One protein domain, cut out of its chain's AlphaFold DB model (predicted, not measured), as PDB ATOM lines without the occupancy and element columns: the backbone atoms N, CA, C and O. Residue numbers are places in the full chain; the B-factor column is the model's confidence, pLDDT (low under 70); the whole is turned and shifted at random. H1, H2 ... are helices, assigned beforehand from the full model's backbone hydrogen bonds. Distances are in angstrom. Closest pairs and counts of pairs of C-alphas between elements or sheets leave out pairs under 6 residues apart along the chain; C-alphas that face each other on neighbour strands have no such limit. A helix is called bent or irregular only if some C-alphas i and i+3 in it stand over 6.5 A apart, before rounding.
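What this domain is: This is residues 61 to 104 of the 109 residues of an uncharacterized protein of Desulfobacteraceae bacterium (UniProt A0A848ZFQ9). Two helices, H1 and H2, make a V whose closed end is the turn between them. The stretch before H1, residues 61 to 67, folds back over one side of the V, with Pro 61 off to that side and not between the two arms, and a tail, residues 97 to 104, sticks out beyond the last residue of H2. The printed part has 44 residues with two named helices, H1 then H2, and no named strand; its class is all helix. It is only just loose, close to compact, with a radius of gyration of the C-alphas of 11.3 A and spans of 31 by 23 by 13 A.

Where its parts are: The printed part begins at Pro 61, C-alpha at (152.599, 121.182, 158.730). H1 is residues 68 to 78, 15.3 A from first to last C-alpha, and begins at C-alpha 68 at (158.046, 111.136, 168.007). H2 is residues 82 to 95, 20.5 A long, and ends at C-alpha 95 at (159.278, 126.612, 164.711). H2 is irregular, but only just: C-alphas 83 and 86 are 6.9 A apart.

How they stand to each other: A tight link of 3 residues joins H1 to H2. The two helices are close but not clearly touching, their closest C-alphas being those of Ile 77 and Asn 85, 7.0 A apart. They run opposite ways at a steep tilt of 36 degrees, only just past shallow. Their centres are 11.8 A apart. In H1 every O i to N i+4 pair is within hydrogen-bond range; in H2 it is 8 of 10.

The domain as a whole: The two C-alphas farthest apart, those of Phe 68 and Lys 104, are 32.0 A from each other. Residues 78 to 83, of which 78 belongs to H1 and 82 and 83 to H2, stand free, as do residues 97 to 104. Without these stretches the body spans 19 by 18 by 12 A. The printed part has no cut. Its mean pLDDT is 85.6, and residues 101 to 104 are under 70.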
ATOM      1  N   PRO A  61     152.396 121.859 157.448       91.81
ATOM      2  CA  PRO A  61     152.599 121.182 158.730       91.81
ATOM      3  C   PRO A  61     152.754 119.669 158.577       91.81
ATOM      4  O   PRO A  61     153.391 119.011 159.384       91.81
ATOM      5  N   PHE A  62     152.217 119.085 157.504       91.88
ATOM      6  CA  PHE A  62     152.331 117.651 157.249       91.88
ATOM      7  C   PHE A  62     153.654 117.237 156.600       91.88
ATOM      8  O   PHE A  62     153.932 116.039 156.573       91.88
ATOM      9  N   ASN A  63     154.473 118.178 156.123       91.81
ATOM     10  CA  ASN A  63     155.736 117.893 155.436       91.81
ATOM     11  C   ASN A  63     156.970 117.954 156.361       91.81
ATOM     12  O   ASN A  63     158.104 117.932 155.887       91.81
ATOM     13  N   LYS A  64     156.784 118.051 157.684       89.50
ATOM     14  CA  LYS A  64     157.914 118.047 158.627       89.50
ATOM     15  C   LYS A  64     158.552 116.659 158.730       89.50
ATOM     16  O   LYS A  64     157.903 115.645 158.444       89.50
ATOM     17  N   LYS A  65     159.825 116.628 159.142       89.50
ATOM     18  CA  LYS A  65     160.585 115.382 159.333       89.50
ATOM     19  C   LYS A  65     159.834 114.447 160.298       89.50
ATOM     20  O   LYS A  65     159.320 114.930 161.308       89.50
ATOM     21  N   PRO A  66     159.755 113.137 160.000       88.62
ATOM     22  CA  PRO A  66     159.159 112.163 160.911       88.62
ATOM     23  C   PRO A  66     159.934 112.109 162.231       88.62
ATOM     24  O   PRO A  66     161.138 112.372 162.269       88.62
ATOM     25  N   GLY A  67     159.232 111.784 163.311       91.75
ATOM     26  CA  GLY A  67     159.785 111.754 164.657       91.75
ATOM     27  C   GLY A  67     158.677 111.754 165.701       91.75
ATOM     28  O   GLY A  67     157.553 112.164 165.416       91.75
ATOM     29  N   PHE A  68     159.015 111.352 166.927       92.62
ATOM     30  CA  PHE A  68     158.046 111.136 168.007       92.62
ATOM     31  C   PHE A  68     157.048 112.293 168.182       92.62
ATOM     32  O   PHE A  68     155.838 112.079 168.201       92.62
ATOM     33  N   VAL A  69     157.547 113.533 168.239       90.69
ATOM     34  CA  VAL A  69     156.707 114.731 168.401       90.69
ATOM     35  C   VAL A  69     155.779 114.936 167.200       90.69
ATOM     36  O   VAL A  69     154.591 115.198 167.372       90.69
ATOM     37  N   HIS A  70     156.296 114.792 165.979       91.06
ATOM     38  CA  HIS A  70     155.514 114.980 164.752       91.06
ATOM     39  C   HIS A  70     154.429 113.912 164.594       91.06
ATOM     40  O   HIS A  70     153.289 114.205 164.223       91.06
ATOM     41  N   ASP A  71     154.758 112.670 164.933       92.38
ATOM     42  CA  ASP A  71     153.830 111.547 164.857       92.38
ATOM     43  C   ASP A  71     152.732 111.657 165.923       92.38
ATOM     44  O   ASP A  71     151.562 111.400 165.628       92.38
ATOM     45  N   MET A  72     153.069 112.157 167.116       91.56
ATOM     46  CA  MET A  72     152.095 112.503 168.153       91.56
ATOM     47  C   MET A  72     151.120 113.593 167.676       91.56
ATOM     48  O   MET A  72     149.906 113.429 167.794       91.56
ATOM     49  N   VAL A  73     151.616 114.685 167.083       91.44
ATOM     50  CA  VAL A  73     150.756 115.757 166.541       91.44
ATOM     51  C   VAL A  73     149.831 115.218 165.447       91.44
ATOM     52  O   VAL A  73     148.624 115.471 165.469       91.44
ATOM     53  N   ARG A  74     150.354 114.409 164.517       90.88
ATOM     54  CA  ARG A  74     149.543 113.750 163.480       90.88
ATOM     55  C   ARG A  74     148.475 112.836 164.074       90.88
ATOM     56  O   ARG A  74     147.366 112.795 163.541       90.88
ATOM     57  N   TRP A  75     148.782 112.119 165.153       91.19
ATOM     58  CA  TRP A  75     147.814 111.281 165.858       91.19
ATOM     59  C   TRP A  75     146.662 112.115 166.433       91.19
ATOM     60  O   TRP A  75     145.501 111.783 166.195       91.19
ATOM     61  N   PHE A  76     146.959 113.243 167.091       90.06
ATOM     62  CA  PHE A  76     145.931 114.151 167.617       90.06
ATOM     63  C   PHE A  76     145.051 114.751 166.514       90.06
ATOM     64  O   PHE A  76     143.830 114.795 166.659       90.06
ATOM     65  N   ILE A  77     145.653 115.161 165.392       90.19
ATOM     66  CA  ILE A  77     144.915 115.698 164.240       90.19
ATOM     67  C   ILE A  77     143.984 114.632 163.643       90.19
ATOM     68  O   ILE A  77     142.835 114.930 163.326       90.19
ATOM     69  N   ARG A  78     144.446 113.379 163.523       88.88
ATOM     70  CA  ARG A  78     143.639 112.253 163.010       88.88
ATOM     71  C   ARG A  78     142.492 111.856 163.936       88.88
ATOM     72  O   ARG A  78     141.481 111.364 163.457       88.88
ATOM     73  N   ARG A  79     142.652 112.056 165.246       89.38
ATOM     74  CA  ARG A  79     141.607 111.840 166.261       89.38
ATOM     75  C   ARG A  79     140.591 112.989 166.326       89.38
ATOM     76  O   ARG A  79     139.751 112.986 167.215       89.38
ATOM     77  N   GLU A  80     140.686 113.960 165.414       78.12
ATOM     78  CA  GLU A  80     139.816 115.137 165.326       78.12
ATOM     79  C   GLU A  80     139.709 115.935 166.633       78.12
ATOM     80  O   GLU A  80     138.673 116.525 166.941       78.12
ATOM     81  N   VAL A  81     140.810 116.033 167.390       82.75
ATOM     82  CA  VAL A  81     140.891 116.920 168.561       82.75
ATOM     83  C   VAL A  81     141.036 118.370 168.082       82.75
ATOM     84  O   VAL A  81     142.085 119.005 168.189       82.75
ATOM     85  N   SER A  82     139.961 118.886 167.486       74.75
ATOM     86  CA  SER A  82     139.927 120.145 166.737       74.75
ATOM     87  C   SER A  82     140.289 121.366 167.582       74.75
ATOM     88  O   SER A  82     140.869 122.316 167.056       74.75
ATOM     89  N   ALA A  83     140.046 121.302 168.896       83.19
ATOM     90  CA  ALA A  83     140.439 122.322 169.864       83.19
ATOM     91  C   ALA A  83     141.954 122.599 169.859       83.19
ATOM     92  O   ALA A  83     142.376 123.737 170.060       83.19
ATOM     93  N   LEU A  84     142.782 121.590 169.565       85.94
ATOM     94  CA  LEU A  84     144.238 121.737 169.547       85.94
ATOM     95  C   LEU A  84     144.784 122.190 168.186       85.94
ATOM     96  O   LEU A  84     145.941 122.593 168.100       85.94
ATOM     97  N   ASN A  85     143.978 122.189 167.117       87.25
ATOM     98  CA  ASN A  85     144.460 122.528 165.772       87.25
ATOM     99  C   ASN A  85     145.014 123.953 165.682       87.25
ATOM    100  O   ASN A  85     145.986 124.191 164.967       87.25
ATOM    101  N   HIS A  86     144.409 124.907 166.395       87.25
ATOM    102  CA  HIS A  86     144.904 126.282 166.410       87.25
ATOM    103  C   HIS A  86     146.263 126.383 167.117       87.25
ATOM    104  O   HIS A  86     147.169 127.041 166.612       87.25
ATOM    105  N   PHE A  87     146.425 125.659 168.229       91.19
ATOM    106  CA  PHE A  87     147.689 125.566 168.956       91.19
ATOM    107  C   PHE A  87     148.789 124.918 168.108       91.19
ATOM    108  O   PHE A  87     149.860 125.498 167.956       91.19
ATOM    109  N   TRP A  88     148.514 123.767 167.488       91.00
ATOM    110  CA  TRP A  88     149.492 123.077 166.642       91.00
ATOM    111  C   TRP A  88     149.925 123.912 165.442       91.00
ATOM    112  O   TRP A  88     151.104 123.936 165.104       91.00
ATOM    113  N   ARG A  89     148.989 124.637 164.821       89.56
ATOM    114  CA  ARG A  89     149.309 125.570 163.738       89.56
ATOM    115  C   ARG A  89     150.204 126.713 164.199       89.56
ATOM    116  O   ARG A  89     151.167 127.025 163.513       89.56
ATOM    117  N   PHE A  90     149.888 127.324 165.341       89.94
ATOM    118  CA  PHE A  90     150.711 128.389 165.906       89.94
ATOM    119  C   PHE A  90     152.125 127.892 166.219       89.94
ATOM    120  O   PHE A  90     153.098 128.545 165.855       89.94
ATOM    121  N   ALA A  91     152.246 126.714 166.836       91.44
ATOM    122  CA  ALA A  91     153.539 126.094 167.086       91.44
ATOM    123  C   ALA A  91     154.312 125.867 165.773       91.44
ATOM    124  O   ALA A  91     155.488 126.216 165.698       91.44
ATOM    125  N   ASP A  92     153.658 125.357 164.720       91.31
ATOM    126  CA  ASP A  92     154.288 125.172 163.405       91.31
ATOM    127  C   ASP A  92     154.854 126.483 162.841       91.31
ATOM    128  O   ASP A  92     156.014 126.515 162.432       91.31
ATOM    129  N   ASP A  93     154.071 127.565 162.892       88.75
ATOM    130  CA  ASP A  93     154.467 128.886 162.390       88.75
ATOM    131  C   ASP A  93     155.666 129.476 163.165       88.75
ATOM    132  O   ASP A  93     156.485 130.196 162.587       88.75
ATOM    133  N   VAL A  94     155.799 129.160 164.461       89.00
ATOM    134  CA  VAL A  94     156.926 129.593 165.308       89.00
ATOM    135  C   VAL A  94     158.199 128.806 164.995       89.00
ATOM    136  O   VAL A  94     159.263 129.406 164.835       89.00
ATOM    137  N   PHE A  95     158.107 127.477 164.902       87.00
ATOM    138  CA  PHE A  95     159.278 126.612 164.711       87.00
ATOM    139  C   PHE A  95     159.761 126.551 163.258       87.00
ATOM    140  O   PHE A  95     160.953 126.364 163.017       87.00
ATOM    141  N   TYR A  96     158.862 126.707 162.285       84.19
ATOM    142  CA  TYR A  96     159.161 126.553 160.862       84.19
ATOM    143  C   TYR A  96     158.793 127.809 160.082       84.19
ATOM    144  O   TYR A  96     157.786 127.865 159.372       84.19
ATOM    145  N   GLN A  97     159.655 128.818 160.181       81.69
ATOM    146  CA  GLN A  97     159.418 130.083 159.506       81.69
ATOM    147  C   GLN A  97     159.466 129.948 157.974       81.69
ATOM    148  O   GLN A  97     160.316 129.252 157.409       81.69
ATOM    149  N   PRO A  98     158.562 130.637 157.265       81.50
ATOM    150  CA  PRO A  98     158.498 130.589 155.817       81.50
ATOM    151  C   PRO A  98     159.635 131.405 155.167       81.50
ATOM    152  O   PRO A  98     159.867 132.545 155.555       81.50
ATOM    153  N   PHE A  99     160.265 130.896 154.095       76.62
ATOM    154  CA  PHE A  99     161.256 131.671 153.313       76.62
ATOM    155  C   PHE A  99     160.696 132.971 152.719       76.62
ATOM    156  O   PHE A  99     161.410 133.954 152.546       76.62
ATOM    157  N   TYR A 100     159.401 132.986 152.408       74.69
ATOM    158  CA  TYR A 100     158.694 134.159 151.905       74.69
ATOM    159  C   TYR A 100     157.592 134.542 152.879       74.69
ATOM    160  O   TYR A 100     156.901 133.661 153.378       74.69
ATOM    161  N   LYS A 101     157.314 135.839 153.061       69.25
ATOM    162  CA  LYS A 101     156.160 136.283 153.864       69.25
ATOM    163  C   LYS A 101     154.861 135.639 153.342       69.25
ATOM    164  O   LYS A 101     154.380 135.959 152.251       69.25
ATOM    165  N   THR A 102     154.311 134.703 154.112       67.31
ATOM    166  CA  THR A 102     153.014 134.049 153.888       67.31
ATOM    167  C   THR A 102     151.922 134.766 154.702       67.31
ATOM    168  O   THR A 102     152.191 135.760 155.368       67.31
ATOM    169  N   GLY A 103     150.653 134.359 154.583       58.66
ATOM    170  CA  GLY A 103     149.575 134.857 155.461       58.66
ATOM    171  C   GLY A 103     148.910 136.192 155.085       58.66
ATOM    172  O   GLY A 103     147.886 136.540 155.664       58.66
ATOM    173  N   LYS A 104     149.404 136.934 154.083       60.16
ATOM    174  CA  LYS A 104     148.691 138.118 153.555       60.16
ATOM    175  C   LYS A 104     147.489 137.707 152.698       60.16
ATOM    176  O   LYS A 104     147.579 137.719 151.476       60.16
TER     177      LYS A 104